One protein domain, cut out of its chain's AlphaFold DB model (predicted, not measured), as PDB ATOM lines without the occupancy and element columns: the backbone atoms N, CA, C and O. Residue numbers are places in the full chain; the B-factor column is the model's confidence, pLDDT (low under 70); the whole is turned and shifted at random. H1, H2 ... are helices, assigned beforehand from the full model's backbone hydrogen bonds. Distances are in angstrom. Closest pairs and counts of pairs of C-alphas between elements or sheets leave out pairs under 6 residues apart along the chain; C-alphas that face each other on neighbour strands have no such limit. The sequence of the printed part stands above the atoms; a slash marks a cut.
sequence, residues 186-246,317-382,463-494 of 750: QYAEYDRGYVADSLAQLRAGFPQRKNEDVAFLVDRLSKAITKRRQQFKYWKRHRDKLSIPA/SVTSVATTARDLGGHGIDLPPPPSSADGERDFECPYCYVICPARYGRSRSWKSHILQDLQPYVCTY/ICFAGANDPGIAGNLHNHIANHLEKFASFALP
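This is residues 186 to 246, 317 to 382 and 463 to 494 of the 750 residues of the protein "RRM domain-containing protein" of Diplodia seriata (UniProt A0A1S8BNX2). One long helix, H2, makes an edge of an elongated body; H1 crosses it near its beginning, and two shorter helices, H4 and H3, lie on another side with long loops around them. The unnamed residues 317 to 363 wind past H4 and H3, and residues 241 to 246, of which 241 to 243 belong to H2, stick out. The 159 printed residues have four named helices, in the order H1 H2 H3 H4, and no named strand: the class is all helix, with 72 residues, under half, in named elements. The whole is only just compact, close to loose, with a radius of gyration of the C-alphas of 17.8 A and spans of 60 by 35 by 23 A.

H1, residues 186 to 202, touches residues 218 to 226 of H2, residues 215 to 243, in a helical hairpin at a steep tilt of 44 degrees, opposite ways; the closest C-alphas, of Arg 192 and Ser 222, are 4.9 A apart. H4, residues 477 to 490, touches H2 at a steep tilt of 47 degrees, the same way, with the C-alphas of Ile 225 and Ala 489 closest at 6.1 A. H3, residues 364 to 375, only just touches H4, with 3 pairs of C-alphas within 8 A, and is about perpendicular to it at 78 degrees; the closest C-alphas are those of Leu 375 and Ala 489, 6.2 A. H1 and H3 are apart. In H1, H2, H3 and H4 every O i to N i+4 pair is within hydrogen-bond range.

H1 begins at C-alpha 186 (5.968, -2.433, -62.212) and is 24.4 A long. H2 is 42.4 A long, H3 16.3 A and H4 20.2 A, ending at C-alpha 490 (12.196, 0.446, -44.926).

The C-alphas farthest apart, of Gln 208 and Ala 246, are 61.8 A apart. Residues 247 to 316 and 383 to 462 are not printed, with gaps of 39.7 A and 10.9 A between C-alphas. The link from H1 to H2 is long. Residues 209 to 211, 245 to 246, 317 to 331 and 344 have pLDDT under 70.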
ATOM      1  N   GLN A 186       6.723  -3.629 -62.614       88.06
ATOM      2  CA  GLN A 186       5.968  -2.433 -62.212       88.06
ATOM      3  C   GLN A 186       6.538  -1.813 -60.922       88.06
ATOM      4  O   GLN A 186       6.719  -0.599 -60.836       88.06
ATOM      5  N   TYR A 187       6.899  -2.643 -59.930       88.38
ATOM      6  CA  TYR A 187       7.613  -2.154 -58.745       88.38
ATOM      7  C   TYR A 187       8.994  -1.578 -59.080       88.38
ATOM      8  O   TYR A 187       9.363  -0.586 -58.467       88.38
ATOM      9  N   ALA A 188       9.740  -2.130 -60.043       91.88
ATOM     10  CA  ALA A 188      11.053  -1.598 -60.427       91.88
ATOM     11  C   ALA A 188      10.977  -0.170 -60.997       91.88
ATOM     12  O   ALA A 188      11.822   0.668 -60.680       91.88
ATOM     13  N   GLU A 189       9.956   0.118 -61.807       92.44
ATOM     14  CA  GLU A 189       9.694   1.458 -62.349       92.44
ATOM     15  C   GLU A 189       9.310   2.444 -61.234       92.44
ATOM     16  O   GLU A 189       9.903   3.521 -61.118       92.44
ATOM     17  N   TYR A 190       8.387   2.046 -60.354       93.62
ATOM     18  CA  TYR A 190       7.944   2.857 -59.216       93.62
ATOM     19  C   TYR A 190       9.058   3.106 -58.180       93.62
ATOM     20  O   TYR A 190       9.253   4.238 -57.737       93.62
ATOM     21  N   ASP A 191       9.832   2.074 -57.834       95.50
ATOM     22  CA  ASP A 191      10.976   2.170 -56.922       95.50
ATOM     23  C   ASP A 191      12.071   3.086 -57.502       95.50
ATOM     24  O   ASP A 191      12.751   3.780 -56.744       95.50
ATOM     25  N   ARG A 192      12.232   3.141 -58.837       96.00
ATOM     26  CA  ARG A 192      13.157   4.075 -59.506       96.00
ATOM     27  C   ARG A 192      12.684   5.522 -59.409       96.00
ATOM     28  O   ARG A 192      13.494   6.382 -59.067       96.00
ATOM     29  N   GLY A 193      11.401   5.779 -59.676       94.56
ATOM     30  CA  GLY A 193      10.798   7.108 -59.519       94.56
ATOM     31  C   GLY A 193      10.949   7.620 -58.087       94.56
ATOM     32  O   GLY A 193      11.581   8.648 -57.861       94.56
ATOM     33  N   TYR A 194      10.512   6.819 -57.109       95.00
ATOM     34  CA  TYR A 194      10.633   7.140 -55.685       95.00
ATOM     35  C   TYR A 194      12.064   7.504 -55.258       95.00
ATOM     36  O   TYR A 194      12.258   8.469 -54.516       95.00
ATOM     37  N   VAL A 195      13.078   6.758 -55.715       96.25
ATOM     38  CA  VAL A 195      14.480   7.064 -55.391       96.25
ATOM     39  C   VAL A 195      14.946   8.356 -56.063       96.25
ATOM     40  O   VAL A 195      15.615   9.156 -55.409       96.25
ATOM     41  N   ALA A 196      14.597   8.587 -57.332       94.25
ATOM     42  CA  ALA A 196      14.956   9.816 -58.040       94.25
ATOM     43  C   ALA A 196      14.359  11.058 -57.353       94.25
ATOM     44  O   ALA A 196      15.099  11.993 -57.037       94.25
ATOM     45  N   ASP A 197      13.064  11.020 -57.029       93.75
ATOM     46  CA  ASP A 197      12.353  12.102 -56.339       93.75
ATOM     47  C   ASP A 197      12.908  12.331 -54.925       93.75
ATOM     48  O   ASP A 197      13.171  13.468 -54.528       93.75
ATOM     49  N   SER A 198      13.177  11.253 -54.177       93.75
ATOM     50  CA  SER A 198      13.769  11.331 -52.833       93.75
ATOM     51  C   SER A 198      15.164  11.959 -52.853       93.75
ATOM     52  O   SER A 198      15.476  12.792 -52.003       93.75
ATOM     53  N   LEU A 199      16.018  11.595 -53.817       92.62
ATOM     54  CA  LEU A 199      17.342  12.208 -53.965       92.62
ATOM     55  C   LEU A 199      17.234  13.677 -54.395       92.62
ATOM     56  O   LEU A 199      17.969  14.511 -53.867       92.62
ATOM     57  N   ALA A 200      16.309  14.018 -55.298       90.44
ATOM     58  CA  ALA A 200      16.066  15.401 -55.702       90.44
ATOM     59  C   ALA A 200      15.598  16.272 -54.522       90.44
ATOM     60  O   ALA A 200      16.123  17.369 -54.325       90.44
ATOM     61  N   GLN A 201      14.680  15.764 -53.690       90.81
ATOM     62  CA  GLN A 201      14.204  16.449 -52.486       90.81
ATOM     63  C   GLN A 201      15.323  16.623 -51.449       90.81
ATOM     64  O   GLN A 201      15.549  17.736 -50.974       90.81
ATOM     65  N   LEU A 202      16.062  15.554 -51.128       89.94
ATOM     66  CA  LEU A 202      17.153  15.590 -50.145       89.94
ATOM     67  C   LEU A 202      18.287  16.549 -50.533       89.94
ATOM     68  O   LEU A 202      18.934  17.113 -49.655       89.94
ATOM     69  N   ARG A 203      18.518  16.748 -51.835       89.94
ATOM     70  CA  ARG A 203      19.578  17.614 -52.375       89.94
ATOM     71  C   ARG A 203      19.100  19.020 -52.741       89.94
ATOM     72  O   ARG A 203      19.912  19.837 -53.172       89.94
ATOM     73  N   ALA A 204      17.816  19.339 -52.562       86.88
ATOM     74  CA  ALA A 204      17.251  20.638 -52.937       86.88
ATOM     75  C   ALA A 204      17.955  21.823 -52.243       86.88
ATOM     76  O   ALA A 204      18.117  22.881 -52.850       86.88
ATOM     77  N   GLY A 205      18.435  21.622 -51.008       82.62
ATOM     78  CA  GLY A 205      19.224  22.601 -50.248       82.62
ATOM     79  C   GLY A 205      20.672  22.798 -50.724       82.62
ATOM     80  O   GLY A 205      21.318  23.748 -50.293       82.62
ATOM     81  N   PHE A 206      21.180  21.955 -51.632       82.44
ATOM     82  CA  PHE A 206      22.574  21.964 -52.097       82.44
ATOM     83  C   PHE A 206      22.680  22.211 -53.618       82.44
ATOM     84  O   PHE A 206      23.260  21.402 -54.349       82.44
ATOM     85  N   PRO A 207      22.143  23.334 -54.145       72.25
ATOM     86  CA  PRO A 207      22.020  23.560 -55.587       72.25
ATOM     87  C   PRO A 207      23.358  23.613 -56.338       72.25
ATOM     88  O   PRO A 207      23.373  23.345 -57.536       72.25
ATOM     89  N   GLN A 208      24.467  23.897 -55.647       72.88
ATOM     90  CA  GLN A 208      25.812  23.963 -56.233       72.88
ATOM     91  C   GLN A 208      26.358  22.595 -56.695       72.88
ATOM     92  O   GLN A 208      27.305  22.554 -57.472       72.88
ATOM     93  N   ARG A 209      25.774  21.474 -56.240       69.06
ATOM     94  CA  ARG A 209      26.218  20.099 -56.560       69.06
ATOM     95  C   ARG A 209      25.286  19.355 -57.530       69.06
ATOM     96  O   ARG A 209      25.405  18.151 -57.720       69.06
ATOM     97  N   LYS A 210      24.349  20.061 -58.178       64.06
ATOM     98  CA  LYS A 210      23.326  19.469 -59.072       64.06
ATOM     99  C   LYS A 210      23.868  18.690 -60.282       64.06
ATOM    100  O   LYS A 210      23.108  17.924 -60.862       64.06
ATOM    101  N   ASN A 211      25.135  18.883 -60.651       63.53
ATOM    102  CA  ASN A 211      25.728  18.340 -61.879       63.53
ATOM    103  C   ASN A 211      26.528  17.035 -61.673       63.53
ATOM    104  O   ASN A 211      27.103  16.529 -62.635       63.53
ATOM    105  N   GLU A 212      26.606  16.494 -60.453       74.62
ATOM    106  CA  GLU A 212      27.239  15.189 -60.204       74.62
ATOM    107  C   GLU A 212      26.395  14.056 -60.833       74.62
ATOM    108  O   GLU A 212      25.173  14.032 -60.659       74.62
ATOM    109  N   ASP A 213      27.013  13.101 -61.552       75.75
ATOM    110  CA  ASP A 213      26.273  11.935 -62.061       75.75
ATOM    111  C   ASP A 213      25.852  11.025 -60.905       75.75
ATOM    112  O   ASP A 213      26.657  10.502 -60.135       75.75
ATOM    113  N   VAL A 214      24.544  10.839 -60.812       82.12
ATOM    114  CA  VAL A 214      23.853  10.126 -59.743       82.12
ATOM    115  C   VAL A 214      22.918   9.052 -60.299       82.12
ATOM    116  O   VAL A 214      22.218   8.396 -59.527       82.12
ATOM    117  N   ALA A 215      22.925   8.828 -61.620       88.25
ATOM    118  CA  ALA A 215      22.113   7.803 -62.271       88.25
ATOM    119  C   ALA A 215      22.481   6.395 -61.776       88.25
ATOM    120  O   ALA A 215      21.587   5.580 -61.545       88.25
ATOM    121  N   PHE A 216      23.772   6.138 -61.523       92.19
ATOM    122  CA  PHE A 216      24.243   4.884 -60.920       92.19
ATOM    123  C   PHE A 216      23.656   4.660 -59.515       92.19
ATOM    124  O   PHE A 216      23.314   3.534 -59.155       92.19
ATOM    125  N   LEU A 217      23.524   5.726 -58.714       92.50
ATOM    126  CA  LEU A 217      23.046   5.640 -57.334       92.50
ATOM    127  C   LEU A 217      21.526   5.457 -57.289       92.50
ATOM    128  O   LEU A 217      21.045   4.638 -56.508       92.50
ATOM    129  N   VAL A 218      20.791   6.158 -58.165       94.69
ATOM    130  CA  VAL A 218      19.351   5.934 -58.384       94.69
ATOM    131  C   VAL A 218      19.099   4.469 -58.730       94.69
ATOM    132  O   VAL A 218      18.314   3.801 -58.061       94.69
ATOM    133  N   ASP A 219      19.806   3.966 -59.742       93.81
ATOM    134  CA  ASP A 219      19.649   2.614 -60.271       93.81
ATOM    135  C   ASP A 219      19.977   1.528 -59.233       93.81
ATOM    136  O   ASP A 219      19.208   0.584 -59.044       93.81
ATOM    137  N   ARG A 220      21.082   1.691 -58.493       95.00
ATOM    138  CA  ARG A 220      21.505   0.751 -57.446       95.00
ATOM    139  C   ARG A 220      20.538   0.719 -56.262       95.00
ATOM    140  O   ARG A 220      20.180  -0.364 -55.794       95.00
ATOM    141  N   LEU A 221      20.092   1.884 -55.785       95.75
ATOM    142  CA  LEU A 221      19.128   1.968 -54.686       95.75
ATOM    143  C   LEU A 221      17.762   1.402 -55.097       95.75
ATOM    144  O   LEU A 221      17.195   0.616 -54.337       95.75
ATOM    145  N   SER A 222      17.257   1.714 -56.298       96.00
ATOM    146  CA  SER A 222      15.968   1.186 -56.761       96.00
ATOM    147  C   SER A 222      16.014  -0.332 -56.950       96.00
ATOM    148  O   SER A 222      15.161  -1.034 -56.407       96.00
ATOM    149  N   LYS A 223      17.063  -0.868 -57.599       94.25
ATOM    150  CA  LYS A 223      17.303  -2.322 -57.705       94.25
ATOM    151  C   LYS A 223      17.295  -3.004 -56.334       94.25
ATOM    152  O   LYS A 223      16.684  -4.062 -56.183       94.25
ATOM    153  N   ALA A 224      17.944  -2.412 -55.329       94.31
ATOM    154  CA  ALA A 224      17.984  -2.961 -53.973       94.31
ATOM    155  C   ALA A 224      16.601  -2.957 -53.288       94.31
ATOM    156  O   ALA A 224      16.238  -3.936 -52.635       94.31
ATOM    157  N   ILE A 225      15.791  -1.907 -53.465       94.94
ATOM    158  CA  ILE A 225      14.403  -1.861 -52.967       94.94
ATOM    159  C   ILE A 225      13.558  -2.957 -53.633       94.94
ATOM    160  O   ILE A 225      12.934  -3.756 -52.930       94.94
ATOM    161  N   THR A 226      13.596  -3.079 -54.961       93.62
ATOM    162  CA  THR A 226      12.796  -4.083 -55.679       93.62
ATOM    163  C   THR A 226      13.217  -5.514 -55.329       93.62
ATOM    164  O   THR A 226      12.357  -6.374 -55.125       93.62
ATOM    165  N   LYS A 227      14.520  -5.778 -55.144       91.31
ATOM    166  CA  LYS A 227      15.035  -7.065 -54.634       91.31
ATOM    167  C   LYS A 227      14.503  -7.406 -53.241       91.31
ATOM    168  O   LYS A 227      14.116  -8.546 -52.999       91.31
ATOM    169  N   ARG A 228      14.405  -6.429 -52.333       91.44
ATOM    170  CA  ARG A 228      13.779  -6.623 -51.010       91.44
ATOM    171  C   ARG A 228      12.286  -6.953 -51.145       91.44
ATOM    172  O   ARG A 228      11.822  -7.911 -50.528       91.44
ATOM    173  N   ARG A 229      11.536  -6.258 -52.016       91.06
ATOM    174  CA  ARG A 229      10.122  -6.595 -52.306       91.06
ATOM    175  C   ARG A 229       9.964  -8.015 -52.860       91.06
ATOM    176  O   ARG A 229       9.083  -8.755 -52.418       91.06
ATOM    177  N   GLN A 230      10.832  -8.412 -53.791       89.62
ATOM    178  CA  GLN A 230      10.908  -9.768 -54.342       89.62
ATOM    179  C   GLN A 230      11.178 -10.808 -53.238       89.62
ATOM    180  O   GLN A 230      10.491 -11.829 -53.184       89.62
ATOM    181  N   GLN A 231      12.108 -10.522 -52.320       87.44
ATOM    182  CA  GLN A 231      12.456 -11.375 -51.180       87.44
ATOM    183  C   GLN A 231      11.269 -11.590 -50.221       87.44
ATOM    184  O   GLN A 231      10.948 -12.738 -49.906       87.44
ATOM    185  N   PHE A 232      10.565 -10.524 -49.816       87.88
ATOM    186  CA  PHE A 232       9.368 -10.630 -48.964       87.88
ATOM    187  C   PHE A 232       8.231 -11.401 -49.654       87.88
ATOM    188  O   PHE A 232       7.636 -12.303 -49.057       87.88
ATOM    189  N   LYS A 233       7.961 -11.119 -50.937       88.19
ATOM    190  CA  LYS A 233       6.949 -11.846 -51.727       88.19
ATOM    191  C   LYS A 233       7.291 -13.331 -51.891       88.19
ATOM    192  O   LYS A 233       6.397 -14.177 -51.805       88.19
ATOM    193  N   TYR A 234       8.570 -13.662 -52.078       85.56
ATOM    194  CA  TYR A 234       9.044 -15.045 -52.080       85.56
ATOM    195  C   TYR A 234       8.834 -15.716 -50.716       85.56
ATOM    196  O   TYR A 234       8.352 -16.848 -50.676       85.56
ATOM    197  N   TRP A 235       9.133 -15.038 -49.599       85.81
ATOM    198  CA  TRP A 235       8.919 -15.586 -48.255       85.81
ATOM    199  C   TRP A 235       7.442 -15.860 -47.947       85.81
ATOM    200  O   TRP A 235       7.151 -16.977 -47.514       85.81
ATOM    201  N   LYS A 236       6.515 -14.932 -48.252       85.44
ATOM    202  CA  LYS A 236       5.056 -15.153 -48.110       85.44
ATOM    203  C   LYS A 236       4.639 -16.426 -48.852       85.44
ATOM    204  O   LYS A 236       4.239 -17.414 -48.239       85.44
ATOM    205  N   ARG A 237       4.915 -16.483 -50.162       83.62
ATOM    206  CA  ARG A 237       4.586 -17.648 -51.000       83.62
ATOM    207  C   ARG A 237       5.319 -18.932 -50.596       83.62
ATOM    208  O   ARG A 237       4.828 -20.022 -50.881       83.62
ATOM    209  N   HIS A 238       6.497 -18.851 -49.979       81.31
ATOM    210  CA  HIS A 238       7.202 -20.028 -49.474       81.31
ATOM    211  C   HIS A 238       6.518 -20.593 -48.226       81.31
ATOM    212  O   HIS A 238       6.280 -21.798 -48.187       81.31
ATOM    213  N   ARG A 239       6.139 -19.744 -47.263       81.94
ATOM    214  CA  ARG A 239       5.365 -20.147 -46.082       81.94
ATOM    215  C   ARG A 239       3.998 -20.704 -46.473       81.94
ATOM    216  O   ARG A 239       3.658 -21.797 -46.031       81.94
ATOM    217  N   ASP A 240       3.284 -20.049 -47.385       82.19
ATOM    218  CA  ASP A 240       1.966 -20.514 -47.846       82.19
ATOM    219  C   ASP A 240       2.044 -21.857 -48.612       82.19
ATOM    220  O   ASP A 240       1.120 -22.665 -48.571       82.19
ATOM    221  N   LYS A 241       3.182 -22.163 -49.256       80.56
ATOM    222  CA  LYS A 241       3.456 -23.495 -49.838       80.56
ATOM    223  C   LYS A 241       3.775 -24.579 -48.804       80.56
ATOM    224  O   LYS A 241       3.670 -25.755 -49.141       80.56
ATOM    225  N   LEU A 242       4.233 -24.218 -47.604       78.94
ATOM    226  CA  LEU A 242       4.574 -25.177 -46.546       78.94
ATOM    227  C   LEU A 242       3.416 -25.402 -45.558       78.94
ATOM    228  O   LEU A 242       3.348 -26.483 -44.970       78.94
ATOM    229  N   SER A 243       2.502 -24.437 -45.408       73.31
ATOM    230  CA  SER A 243       1.308 -24.556 -44.561       73.31
ATOM    231  C   SER A 243       0.222 -25.459 -45.159       73.31
ATOM    232  O   SER A 243      -0.451 -26.161 -44.408       73.31
ATOM    233  N   ILE A 244       0.066 -25.491 -46.489       74.12
ATOM    234  CA  ILE A 244      -0.881 -26.380 -47.186       74.12
ATOM    235  C   ILE A 244      -0.359 -27.828 -47.136       74.12
ATOM    236  O   ILE A 244       0.679 -28.101 -47.745       74.12
ATOM    237  N   PRO A 245      -1.046 -28.786 -46.477       59.44
ATOM    238  CA  PRO A 245      -0.593 -30.176 -46.426       59.44
ATOM    239  C   PRO A 245      -0.475 -30.784 -47.827       59.44
ATOM    240  O   PRO A 245      -1.370 -30.628 -48.659       59.44
ATOM    241  N   ALA A 246       0.623 -31.500 -48.095       55.19
ATOM    242  CA  ALA A 246       0.849 -32.122 -49.398       55.19
ATOM    243  C   ALA A 246      -0.309 -33.081 -49.744       55.19
ATOM    244  O   ALA A 246      -0.549 -34.019 -48.973       55.19
ATOM    245  N   SER A 317      27.152 -10.731 -30.277       37.62
ATOM    246  CA  SER A 317      26.694  -9.616 -29.455       37.62
ATOM    247  C   SER A 317      25.759  -8.667 -30.227       37.62
ATOM    248  O   SER A 317      26.112  -8.041 -31.232       37.62
ATOM    249  N   VAL A 318      24.528  -8.543 -29.713       43.00
ATOM    250  CA  VAL A 318      23.406  -7.783 -30.309       43.00
ATOM    251  C   VAL A 318      23.727  -6.288 -30.486       43.00
ATOM    252  O   VAL A 318      23.110  -5.600 -31.301       43.00
ATOM    253  N   THR A 319      24.736  -5.788 -29.769       37.16
ATOM    254  CA  THR A 319      25.327  -4.450 -29.931       37.16
ATOM    255  C   THR A 319      25.770  -4.159 -31.365       37.16
ATOM    256  O   THR A 319      25.594  -3.036 -31.824       37.16
ATOM    257  N   SER A 320      26.269  -5.157 -32.099       42.19
ATOM    258  CA  SER A 320      26.791  -4.999 -33.468       42.19
ATOM    259  C   SER A 320      25.728  -4.735 -34.552       42.19
ATOM    260  O   SER A 320      26.081  -4.388 -35.681       42.19
ATOM    261  N   VAL A 321      24.436  -4.878 -34.224       45.75
ATOM    262  CA  VAL A 321      23.306  -4.720 -35.166       45.75
ATOM    263  C   VAL A 321      22.277  -3.677 -34.691       45.75
ATOM    264  O   VAL A 321      21.377  -3.292 -35.436       45.75
ATOM    265  N   ALA A 322      22.406  -3.158 -33.467       44.38
ATOM    266  CA  ALA A 322      21.554  -2.074 -32.986       44.38
ATOM    267  C   ALA A 322      21.838  -0.781 -33.772       44.38
ATOM    268  O   ALA A 322      22.944  -0.244 -33.699       44.38
ATOM    269  N   THR A 323      20.852  -0.254 -34.511       56.50
ATOM    270  CA  THR A 323      21.075   0.987 -35.267       56.50
ATOM    271  C   THR A 323      21.298   2.180 -34.336       56.50
ATOM    272  O   THR A 323      20.444   2.563 -33.535       56.50
ATOM    273  N   THR A 324      22.478   2.778 -34.468       61.00
ATOM    274  CA  THR A 324      22.836   4.092 -33.919       61.00
ATOM    275  C   THR A 324      22.642   5.218 -34.939       61.00
ATOM    276  O   THR A 324      22.980   6.363 -34.653       61.00
ATOM    277  N   ALA A 325      22.133   4.908 -36.139       60.91
ATOM    278  CA  ALA A 325      22.033   5.870 -37.229       60.91
ATOM    279  C   ALA A 325      20.846   6.811 -37.016       60.91
ATOM    280  O   ALA A 325      19.684   6.395 -37.030       60.91
ATOM    281  N   ARG A 326      21.153   8.094 -36.850       69.94
ATOM    282  CA  ARG A 326      20.185   9.178 -36.696       69.94
ATOM    283  C   ARG A 326      20.307  10.155 -37.859       69.94
ATOM    284  O   ARG A 326      21.359  10.230 -38.493       69.94
ATOM    285  N   ASP A 327      19.234  10.879 -38.143       67.12
ATOM    286  CA  ASP A 327      19.279  12.045 -39.025       67.12
ATOM    287  C   ASP A 327      19.714  13.316 -38.280       67.12
ATOM    288  O   ASP A 327      20.059  13.286 -37.096       67.12
ATOM    289  N   LEU A 328      19.701  14.442 -38.998       62.75
ATOM    290  CA  LEU A 328      20.085  15.764 -38.501       62.75
ATOM    291  C   LEU A 328      19.193  16.277 -37.354       62.75
ATOM    292  O   LEU A 328      19.643  17.111 -36.576       62.75
ATOM    293  N   GLY A 329      17.961  15.768 -37.209       58.34
ATOM    294  CA  GLY A 329      17.099  16.050 -36.054       58.34
ATOM    295  C   GLY A 329      17.381  15.143 -34.850       58.34
ATOM    296  O   GLY A 329      16.750  15.271 -33.804       58.34
ATOM    297  N   GLY A 330      18.316  14.197 -34.978       61.41
ATOM    298  CA  GLY A 330      18.591  13.182 -33.967       61.41
ATOM    299  C   GLY A 330      17.575  12.036 -33.949       61.41
ATOM    300  O   GLY A 330      17.645  11.200 -33.037       61.41
ATOM    301  N   HIS A 331      16.668  11.961 -34.932       64.00
ATOM    302  CA  HIS A 331      15.651  10.918 -35.030       64.00
ATOM    303  C   HIS A 331      16.222   9.658 -35.692       64.00
ATOM    304  O   HIS A 331      17.037   9.715 -36.615       64.00
ATOM    305  N   GLY A 332      15.820   8.493 -35.185       70.56
ATOM    306  CA  GLY A 332      16.142   7.209 -35.809       70.56
ATOM    307  C   GLY A 332      15.229   6.916 -36.998       70.56
ATOM    308  O   GLY A 332      14.402   7.731 -37.391       70.56
ATOM    309  N   ILE A 333      15.342   5.711 -37.551       80.81
ATOM    310  CA  ILE A 333      14.334   5.209 -38.487       80.81
ATOM    311  C   ILE A 333      13.051   4.798 -37.756       80.81
ATOM    312  O   ILE A 333      13.090   4.112 -36.719       80.81
ATOM    313  N   ASP A 334      11.917   5.132 -38.358       78.50
ATOM    314  CA  ASP A 334      10.637   4.538 -38.011       78.50
ATOM    315  C   ASP A 334      10.453   3.236 -38.789       78.50
ATOM    316  O   ASP A 334      10.487   3.179 -40.019       78.50
ATOM    317  N   LEU A 335      10.327   2.163 -38.016       84.00
ATOM    318  CA  LEU A 335      10.003   0.819 -38.469       84.00
ATOM    319  C   LEU A 335       8.674   0.434 -37.820       84.00
ATOM    320  O   LEU A 335       8.413   0.887 -36.700       84.00
ATOM    321  N   PRO A 336       7.856  -0.404 -38.480       85.25
ATOM    322  CA  PRO A 336       6.592  -0.860 -37.921       85.25
ATOM    323  C   PRO A 336       6.799  -1.502 -36.539       85.25
ATOM    324  O   PRO A 336       7.824  -2.164 -36.321       85.25
ATOM    325  N   PRO A 337       5.856  -1.318 -35.597       84.69
ATOM    326  CA  PRO A 337       5.932  -1.929 -34.274       84.69
ATOM    327  C   PRO A 337       5.936  -3.466 -34.362       84.69
ATOM    328  O   PRO A 337       5.584  -4.029 -35.406       84.69
ATOM    329  N   PRO A 338       6.349  -4.165 -33.290       83.19
ATOM    330  CA  PRO A 338       6.131  -5.605 -33.184       83.19
ATOM    331  C   PRO A 338       4.626  -5.920 -33.284       83.19
ATOM    332  O   PRO A 338       3.804  -5.080 -32.904       83.19
ATOM    333  N   PRO A 339       4.236  -7.102 -33.802       83.88
ATOM    334  CA  PRO A 339       2.831  -7.498 -33.837       83.88
ATOM    335  C   PRO A 339       2.273  -7.627 -32.411       83.88
ATOM    336  O   PRO A 339       3.017  -7.901 -31.471       83.88
ATOM    337  N   SER A 340       0.956  -7.493 -32.245       80.31
ATOM    338  CA  SER A 340       0.286  -7.614 -30.936       80.31
ATOM    339  C   SER A 340       0.490  -8.974 -30.254       80.31
ATOM    340  O   SER A 340       0.410  -9.060 -29.035       80.31
ATOM    341  N   SER A 341       0.808 -10.019 -31.022       75.25
ATOM    342  CA  SER A 341       1.183 -11.355 -30.540       75.25
ATOM    343  C   SER A 341       2.624 -11.472 -30.021       75.25
ATOM    344  O   SER A 341       3.033 -12.558 -29.623       75.25
ATOM    345  N   ALA A 342       3.406 -10.391 -30.042       76.50
ATOM    346  CA  ALA A 342       4.784 -10.339 -29.555       76.50
ATOM    347  C   ALA A 342       4.879  -9.554 -28.232       76.50
ATOM    348  O   ALA A 342       5.688  -8.632 -28.097       76.50
ATOM    349  N   ASP A 343       4.046  -9.955 -27.268       74.00
ATOM    350  CA  ASP A 343       3.987  -9.471 -25.878       74.00
ATOM    351  C   ASP A 343       5.363  -9.411 -25.175       74.00
ATOM    352  O   ASP A 343       5.628  -8.518 -24.370       74.00
ATOM    353  N   GLY A 344       6.274 -10.315 -25.536       68.38
ATOM    354  CA  GLY A 344       7.598 -10.459 -24.933       68.38
ATOM    355  C   GLY A 344       7.716 -11.653 -23.984       68.38
ATOM    356  O   GLY A 344       8.814 -11.894 -23.471       68.38
ATOM    357  N   GLU A 345       6.627 -12.404 -23.813       70.25
ATOM    358  CA  GLU A 345       6.490 -13.625 -23.017       70.25
ATOM    359  C   GLU A 345       6.474 -14.879 -23.906       70.25
ATOM    360  O   GLU A 345       7.147 -15.859 -23.583       70.25
ATOM    361  N   ARG A 346       5.779 -14.841 -25.057       73.25
ATOM    362  CA  ARG A 346       5.613 -15.996 -25.964       73.25
ATOM    363  C   ARG A 346       6.293 -15.817 -27.330       73.25
ATOM    364  O   ARG A 346       6.494 -14.714 -27.835       73.25
ATOM    365  N   ASP A 347       6.687 -16.943 -27.928       81.00
ATOM    366  CA  ASP A 347       7.304 -16.999 -29.261       81.00
ATOM    367  C   ASP A 347       6.242 -16.856 -30.374       81.00
ATOM    368  O   ASP A 347       5.220 -17.548 -30.355       81.00
ATOM    369  N   PHE A 348       6.510 -16.029 -31.389       82.12
ATOM    370  CA  PHE A 348       5.520 -15.555 -32.374       82.12
ATOM    371  C   PHE A 348       5.980 -15.729 -33.837       82.12
ATOM    372  O   PHE A 348       7.173 -15.856 -34.105       82.12
ATOM    373  N   GLU A 349       5.063 -15.718 -34.817       84.31
ATOM    374  CA  GLU A 349       5.428 -15.655 -36.249       84.31
ATOM    375  C   GLU A 349       5.664 -14.196 -36.678       84.31
ATOM    376  O   GLU A 349       4.774 -13.354 -36.564       84.31
ATOM    377  N   CYS A 350       6.851 -13.884 -37.206       85.25
ATOM    378  CA  CYS A 350       7.136 -12.578 -37.800       85.25
ATOM    379  C   CYS A 350       6.343 -12.396 -39.115       85.25
ATOM    380  O   CYS A 350       6.572 -13.163 -40.058       85.25
ATOM    381  N   PRO A 351       5.479 -11.366 -39.239       87.50
ATOM    382  CA  PRO A 351       4.612 -11.173 -40.408       87.50
ATOM    383  C   PRO A 351       5.350 -10.829 -41.713       87.50
ATOM    384  O   PRO A 351       4.726 -10.836 -42.771       87.50
ATOM    385  N   TYR A 352       6.654 -10.531 -41.665       86.50
ATOM    386  CA  TYR A 352       7.451 -10.143 -42.836       86.50
ATOM    387  C   TYR A 352       8.246 -11.304 -43.449       86.50
ATOM    388  O   TYR A 352       8.206 -11.519 -44.661       86.50
ATOM    389  N   CYS A 353       8.979 -12.059 -42.629       83.19
ATOM    390  CA  CYS A 353       9.871 -13.133 -43.087       83.19
ATOM    391  C   CYS A 353       9.369 -14.548 -42.756       83.19
ATOM    392  O   CYS A 353      10.028 -15.533 -43.125       83.19
ATOM    393  N   TYR A 354       8.220 -14.638 -42.077       82.62
ATOM    394  CA  TYR A 354       7.532 -15.866 -41.677       82.62
ATOM    395  C   TYR A 354       8.479 -16.843 -40.962       82.62
ATOM    396  O   TYR A 354       8.707 -17.994 -41.358       82.62
ATOM    397  N   VAL A 355       9.116 -16.301 -39.922       80.56
ATOM    398  CA  VAL A 355       9.989 -17.000 -38.978       80.56
ATOM    399  C   VAL A 355       9.297 -17.051 -37.625       80.56
ATOM    400  O   VAL A 355       8.666 -16.084 -37.217       80.56
ATOM    401  N   ILE A 356       9.450 -18.177 -36.930       81.50
ATOM    402  CA  ILE A 356       9.121 -18.293 -35.511       81.50
ATOM    403  C   ILE A 356      10.234 -17.586 -34.738       81.50
ATOM    404  O   ILE A 356      11.375 -18.052 -34.706       81.50
ATOM    405  N   CYS A 357       9.902 -16.425 -34.192       80.19
ATOM    406  CA  CYS A 357      10.791 -15.541 -33.465       80.19
ATOM    407  C   CYS A 357      10.638 -15.771 -31.954       80.19
ATOM    408  O   CYS A 357       9.509 -15.809 -31.461       80.19
ATOM    409  N   PRO A 358      11.750 -15.876 -31.202       79.12
ATOM    410  CA  PRO A 358      11.708 -15.925 -29.745       79.12
ATOM    411  C   PRO A 358      10.964 -14.741 -29.130       79.12
ATOM    412  O   PRO A 358      11.143 -13.623 -29.606       79.12
ATOM    413  N   ALA A 359      10.296 -14.926 -27.994       78.50
ATOM    414  CA  ALA A 359       9.623 -13.863 -27.236       78.50
ATOM    415  C   ALA A 359      10.469 -12.577 -27.073       78.50
ATOM    416  O   ALA A 359      10.010 -11.458 -27.307       78.50
ATOM    417  N   ARG A 360      11.782 -12.721 -26.812       76.38
ATOM    418  CA  ARG A 360      12.744 -11.597 -26.716       76.38
ATOM    419  C   ARG A 360      12.858 -10.715 -27.975       76.38
ATOM    420  O   ARG A 360      13.455  -9.641 -27.882       76.38
ATOM    421  N   TYR A 361      12.330 -11.146 -29.125       75.75
ATOM    422  CA  TYR A 361      12.264 -10.380 -30.376       75.75
ATOM    423  C   TYR A 361      11.102  -9.378 -30.407       75.75
ATOM    424  O   TYR A 361      11.205  -8.420 -31.161       75.75
ATOM    425  N   GLY A 362      10.063  -9.524 -29.570       78.19
ATOM    426  CA  GLY A 362       9.005  -8.510 -29.425       78.19
ATOM    427  C   GLY A 362       9.511  -7.202 -28.802       78.19
ATOM    428  O   GLY A 362       8.998  -6.118 -29.063       78.19
ATOM    429  N   ARG A 363      10.610  -7.265 -28.040       80.38
ATOM    430  CA  ARG A 363      11.260  -6.086 -27.449       80.38
ATOM    431  C   ARG A 363      11.806  -5.174 -28.554       80.38
ATOM    432  O   ARG A 363      12.673  -5.587 -29.320       80.38
ATOM    433  N   SER A 364      11.370  -3.912 -28.575       78.56
ATOM    434  CA  SER A 364      11.625  -2.917 -29.640       78.56
ATOM    435  C   SER A 364      13.048  -2.909 -30.241       78.56
ATOM    436  O   SER A 364      13.197  -2.909 -31.463       78.56
ATOM    437  N   ARG A 365      14.119  -2.981 -29.429       79.31
ATOM    438  CA  ARG A 365      15.507  -3.036 -29.945       79.31
ATOM    439  C   ARG A 365      15.802  -4.329 -30.722       79.31
ATOM    440  O   ARG A 365      16.424  -4.268 -31.781       79.31
ATOM    441  N   SER A 366      15.362  -5.479 -30.210       80.19
ATOM    442  CA  SER A 366      15.490  -6.778 -30.881       80.19
ATOM    443  C   SER A 366      14.656  -6.817 -32.161       80.19
ATOM    444  O   SER A 366      15.138  -7.286 -33.188       80.19
ATOM    445  N   TRP A 367      13.441  -6.262 -32.114       83.75
ATOM    446  CA  TRP A 367      12.534  -6.163 -33.257       83.75
ATOM    447  C   TRP A 367      13.135  -5.348 -34.408       83.75
ATOM    448  O   TRP A 367      13.251  -5.844 -35.530       83.75
ATOM    449  N   LYS A 368      13.619  -4.127 -34.123       82.94
ATOM    450  CA  LYS A 368      14.295  -3.286 -35.127       82.94
ATOM    451  C   LYS A 368      15.560  -3.963 -35.677       82.94
ATOM    452  O   LYS A 368      15.779  -3.926 -36.883       82.94
ATOM    453  N   SER A 369      16.353  -4.631 -34.832       81.56
ATOM    454  CA  SER A 369      17.524  -5.418 -35.267       81.56
ATOM    455  C   SER A 369      17.138  -6.550 -36.231       81.56
ATOM    456  O   SER A 369      17.761  -6.705 -37.279       81.56
ATOM    457  N   HIS A 370      16.077  -7.300 -35.924       83.00
ATOM    458  CA  HIS A 370      15.576  -8.384 -36.768       83.00
ATOM    459  C   HIS A 370      15.115  -7.891 -38.147       83.00
ATOM    460  O   HIS A 370      15.587  -8.416 -39.158       83.00
ATOM    461  N   ILE A 371      14.267  -6.855 -38.196       86.06
ATOM    462  CA  ILE A 371      13.806  -6.268 -39.464       86.06
ATOM    463  C   ILE A 371      14.993  -5.764 -40.295       86.06
ATOM    464  O   ILE A 371      15.022  -5.977 -41.505       86.06
ATOM    465  N   LEU A 372      15.994  -5.130 -39.676       85.25
ATOM    466  CA  LEU A 372      17.171  -4.633 -40.395       85.25
ATOM    467  C   LEU A 372      18.048  -5.759 -40.965       85.25
ATOM    468  O   LEU A 372      18.580  -5.605 -42.064       85.25
ATOM    469  N   GLN A 373      18.158  -6.906 -40.290       83.81
ATOM    470  CA  GLN A 373      18.855  -8.072 -40.850       83.81
ATOM    471  C   GLN A 373      18.132  -8.645 -42.077       83.81
ATOM    472  O   GLN A 373      18.790  -8.974 -43.065       83.81
ATOM    473  N   ASP A 374      16.798  -8.727 -42.034       85.25
ATOM    474  CA  ASP A 374      15.982  -9.209 -43.156       85.25
ATOM    475  C   ASP A 374      15.926  -8.205 -44.322       85.25
ATOM    476  O   ASP A 374      15.890  -8.614 -45.483       85.25
ATOM    477  N   LEU A 375      15.962  -6.897 -44.035       88.94
ATOM    478  CA  LEU A 375      15.997  -5.831 -45.042       88.94
ATOM    479  C   LEU A 375      17.339  -5.705 -45.766       88.94
ATOM    480  O   LEU A 375      17.355  -5.235 -46.903       88.94
ATOM    481  N   GLN A 376      18.454  -6.055 -45.120       90.06
ATOM    482  CA  GLN A 376      19.810  -5.847 -45.649       90.06
ATOM    483  C   GLN A 376      20.006  -4.409 -46.181       90.06
ATOM    484  O   GLN A 376      20.183  -4.211 -47.386       90.06
ATOM    485  N   PRO A 377      19.870  -3.372 -45.333       91.88
ATOM    486  CA  PRO A 377      19.656  -1.996 -45.783       91.88
ATOM    487  C   PRO A 377      20.855  -1.396 -46.523       91.88
ATOM    488  O   PRO A 377      20.678  -0.590 -47.437       91.88
ATOM    489  N   TYR A 378      22.067  -1.805 -46.154       93.38
ATOM    490  CA  TYR A 378      23.296  -1.211 -46.656       93.38
ATOM    491  C   TYR A 378      23.622  -1.697 -48.075       93.38
ATOM    492  O   TYR A 378      23.539  -2.893 -48.359       93.38
ATOM    493  N   VAL A 379      24.048  -0.775 -48.938       94.00
ATOM    494  CA  VAL A 379      24.635  -1.027 -50.267       94.00
ATOM    495  C   VAL A 379      25.834  -0.097 -50.460       94.00
ATOM    496  O   VAL A 379      25.890   0.968 -49.846       94.00
ATOM    497  N   CYS A 380      26.792  -0.479 -51.307       94.12
ATOM    498  CA  CYS A 380      27.951   0.368 -51.591       94.12
ATOM    499  C   CYS A 380      27.550   1.636 -52.366       94.12
ATOM    500  O   CYS A 380      26.806   1.563 -53.349       94.12
ATOM    501  N   THR A 381      28.074   2.795 -51.953       92.75
ATOM    502  CA  THR A 381      27.734   4.103 -52.552       92.75
ATOM    503  C   THR A 381      28.795   4.668 -53.508       92.75
ATOM    504  O   THR A 381      28.536   5.676 -54.157       92.75
ATOM    505  N   TYR A 382      29.960   4.022 -53.653       90.69
ATOM    506  CA  TYR A 382      30.968   4.389 -54.663       90.69
ATOM    507  C   TYR A 382      30.476   4.072 -56.082       90.69
ATOM    508  O   TYR A 382      29.890   3.012 -56.294       90.69
ATOM    509  N   ILE A 463      24.367  10.757 -50.767       92.12
ATOM    510  CA  ILE A 463      22.905  10.692 -50.857       92.12
ATOM    511  C   ILE A 463      22.283  12.095 -50.814       92.12
ATOM    512  O   ILE A 463      21.547  12.444 -51.729       92.12
ATOM    513  N   CYS A 464      22.578  12.916 -49.801       91.12
ATOM    514  CA  CYS A 464      21.906  14.210 -49.593       91.12
ATOM    515  C   CYS A 464      22.786  15.451 -49.826       91.12
ATOM    516  O   CYS A 464      22.266  16.557 -49.764       91.12
ATOM    517  N   PHE A 465      24.085  15.285 -50.100       90.94
ATOM    518  CA  PHE A 465      25.081  16.354 -50.289       90.94
ATOM    519  C   PHE A 465      25.421  17.236 -49.070       90.94
ATOM    520  O   PHE A 465      26.255  18.134 -49.204       90.94
ATOM    521  N   ALA A 466      24.889  16.942 -47.880       88.88
ATOM    522  CA  ALA A 466      25.358  17.550 -46.632       88.88
ATOM    523  C   ALA A 466      26.840  17.215 -46.361       88.88
ATOM    524  O   ALA A 466      27.301  16.110 -46.664       88.88
ATOM    525  N   GLY A 467      27.589  18.171 -45.817       88.12
ATOM    526  CA  GLY A 467      29.035  18.092 -45.621       88.12
ATOM    527  C   GLY A 467      29.446  17.156 -44.484       88.12
ATOM    528  O   GLY A 467      28.787  17.061 -43.451       88.12
ATOM    529  N   ALA A 468      30.595  16.497 -44.630       87.19
ATOM    530  CA  ALA A 468      31.176  15.625 -43.603       87.19
ATOM    531  C   ALA A 468      31.538  16.368 -42.302       87.19
ATOM    532  O   ALA A 468      31.645  15.744 -41.246       87.19
ATOM    533  N   ASN A 469      31.697  17.694 -42.386       86.50
ATOM    534  CA  ASN A 469      31.988  18.600 -41.275       86.50
ATOM    535  C   ASN A 469      30.738  19.331 -40.741       86.50
ATOM    536  O   ASN A 469      30.865  20.123 -39.806       86.50
ATOM    537  N   ASP A 470      29.549  19.094 -41.306       84.56
ATOM    538  CA  ASP A 470      28.332  19.806 -40.904       84.56
ATOM    539  C   ASP A 470      27.921  19.437 -39.461       84.56
ATOM    540  O   ASP A 470      28.141  18.298 -39.017       84.56
ATOM    541  N   PRO A 471      27.285  20.358 -38.707       77.75
ATOM    542  CA  PRO A 471      26.766  20.069 -37.372       77.75
ATOM    543  C   PRO A 471      25.842  18.842 -37.369       77.75
ATOM    544  O   PRO A 471      24.853  18.784 -38.095       77.75
ATOM    545  N   GLY A 472      26.175  17.844 -36.546       74.44
ATOM    546  CA  GLY A 472      25.463  16.560 -36.481       74.44
ATOM    547  C   GLY A 472      25.981  15.470 -37.433       74.44
ATOM    548  O   GLY A 472      25.692  14.298 -37.200       74.44
ATOM    549  N   ILE A 473      26.791  15.811 -38.446       81.56
ATOM    550  CA  ILE A 473      27.497  14.844 -39.312       81.56
ATOM    551  C   ILE A 473      28.969  14.692 -38.903       81.56
ATOM    552  O   ILE A 473      29.513  13.593 -39.029       81.56
ATOM    553  N   ALA A 474      29.592  15.752 -38.372       79.12
ATOM    554  CA  ALA A 474      30.999  15.796 -37.964       79.12
ATOM    555  C   ALA A 474      31.491  14.513 -37.252       79.12
ATOM    556  O   ALA A 474      30.941  14.066 -36.238       79.12
ATOM    557  N   GLY A 475      32.532  13.887 -37.818       77.31
ATOM    558  CA  GLY A 475      33.128  12.633 -37.327       77.31
ATOM    559  C   GLY A 475      32.257  11.373 -37.475       77.31
ATOM    560  O   GLY A 475      32.667  10.295 -37.053       77.31
ATOM    561  N   ASN A 476      31.061  11.480 -38.060       84.12
ATOM    562  CA  ASN A 476      30.016  10.450 -38.052       84.12
ATOM    563  C   ASN A 476      29.353  10.210 -39.425       84.12
ATOM    564  O   ASN A 476      28.289   9.588 -39.484       84.12
ATOM    565  N   LEU A 477      29.978  10.625 -40.535       87.50
ATOM    566  CA  LEU A 477      29.423  10.512 -41.895       87.50
ATOM    567  C   LEU A 477      28.856   9.113 -42.223       87.50
ATOM    568  O   LEU A 477      27.747   9.007 -42.743       87.50
ATOM    569  N   HIS A 478      29.549   8.035 -41.839       88.50
ATOM    570  CA  HIS A 478      29.062   6.657 -42.004       88.50
ATOM    571  C   HIS A 478      27.701   6.391 -41.328       88.50
ATOM    572  O   HIS A 478      26.879   5.654 -41.871       88.50
ATOM    573  N   ASN A 479      27.442   6.978 -40.153       87.44
ATOM    574  CA  ASN A 479      26.178   6.830 -39.421       87.44
ATOM    575  C   ASN A 479      25.050   7.652 -40.065       87.44
ATOM    576  O   ASN A 479      23.899   7.220 -40.065       87.44
ATOM    577  N   HIS A 480      25.386   8.796 -40.659       89.75
ATOM    578  CA  HIS A 480      24.455   9.613 -41.434       89.75
ATOM    579  C   HIS A 480      24.066   8.929 -42.765       89.75
ATOM    580  O   HIS A 480      22.879   8.777 -43.059       89.75
ATOM    581  N   ILE A 481      25.042   8.408 -43.525       92.06
ATOM    582  CA  ILE A 481      24.794   7.595 -44.733       92.06
ATOM    583  C   ILE A 481      23.956   6.354 -44.380       92.06
ATOM    584  O   ILE A 481      22.984   6.048 -45.071       92.06
ATOM    585  N   ALA A 482      24.271   5.677 -43.269       91.38
ATOM    586  CA  ALA A 482      23.483   4.553 -42.771       91.38
ATOM    587  C   ALA A 482      22.008   4.913 -42.522       91.38
ATOM    588  O   ALA A 482      21.142   4.139 -42.912       91.38
ATOM    589  N   ASN A 483      21.696   6.083 -41.947       90.50
ATOM    590  CA  ASN A 483      20.304   6.493 -41.702       90.50
ATOM    591  C   ASN A 483      19.512   6.598 -43.017       90.50
ATOM    592  O   ASN A 483      18.381   6.123 -43.100       90.50
ATOM    593  N   HIS A 484      20.128   7.150 -44.067       93.06
ATOM    594  CA  HIS A 484      19.523   7.204 -45.395       93.06
ATOM    595  C   HIS A 484      19.339   5.815 -46.027       93.06
ATOM    596  O   HIS A 484      18.265   5.531 -46.555       93.06
ATOM    597  N   LEU A 485      20.347   4.939 -45.960       94.94
ATOM    598  CA  LEU A 485      20.255   3.568 -46.488       94.94
ATOM    599  C   LEU A 485      19.176   2.748 -45.757       94.94
ATOM    600  O   LEU A 485      18.400   2.032 -46.388       94.94
ATOM    601  N   GLU A 486      19.071   2.908 -44.437       93.25
ATOM    602  CA  GLU A 486      18.026   2.301 -43.610       93.25
ATOM    603  C   GLU A 486      16.619   2.845 -43.955       93.25
ATOM    604  O   GLU A 486      15.675   2.057 -44.040       93.25
ATOM    605  N   LYS A 487      16.475   4.151 -44.245       92.25
ATOM    606  CA  LYS A 487      15.216   4.769 -44.720       92.25
ATOM    607  C   LYS A 487      14.806   4.297 -46.122       92.25
ATOM    608  O   LYS A 487      13.646   3.951 -46.329       92.25
ATOM    609  N   PHE A 488      15.739   4.207 -47.074       94.62
ATOM    610  CA  PHE A 488      15.446   3.633 -48.396       94.62
ATOM    611  C   PHE A 488      15.061   2.150 -48.307       94.62
ATOM    612  O   PHE A 488      14.206   1.684 -49.056       94.62
ATOM    613  N   ALA A 489      15.653   1.397 -47.377       94.12
ATOM    614  CA  ALA A 489      15.312  -0.004 -47.181       94.12
ATOM    615  C   ALA A 489      13.922  -0.204 -46.555       94.12
ATOM    616  O   ALA A 489      13.194  -1.088 -47.006       94.12
ATOM    617  N   SER A 490      13.513   0.605 -45.569       92.31
ATOM    618  CA  SER A 490      12.196   0.446 -44.926       92.31
ATOM    619  C   SER A 490      11.025   0.672 -45.892       92.31
ATOM    620  O   SER A 490       9.991   0.019 -45.754       92.31
ATOM    621  N   PHE A 491      11.206   1.478 -46.945       92.94
ATOM    622  CA  PHE A 491      10.235   1.639 -48.039       92.94
ATOM    623  C   PHE A 491       9.922   0.331 -48.799       92.94
ATOM    624  O   PHE A 491       8.860   0.208 -49.422       92.94
ATOM    625  N   ALA A 492      10.807  -0.672 -48.733       92.69
ATOM    626  CA  ALA A 492      10.587  -1.989 -49.326       92.69
ATOM    627  C   ALA A 492       9.622  -2.888 -48.525       92.69
ATOM    628  O   ALA A 492       9.171  -3.905 -49.059       92.69
ATOM    629  N   LEU A 493       9.311  -2.542 -47.268       91.06
ATOM    630  CA  LEU A 493       8.455  -3.355 -46.400       91.06
ATOM    631  C   LEU A 493       7.018  -3.465 -46.952       91.06
ATOM    632  O   LEU A 493       6.453  -2.467 -47.410       91.06
ATOM    633  N   PRO A 494       6.387  -4.651 -46.867       86.88
ATOM    634  CA  PRO A 494       4.949  -4.804 -47.066       86.88
ATOM    635  C   PRO A 494       4.149  -3.864 -46.153       86.88
ATOM    636  O   PRO A 494       4.323  -3.871 -44.933       86.88
TER     637      PRO A 494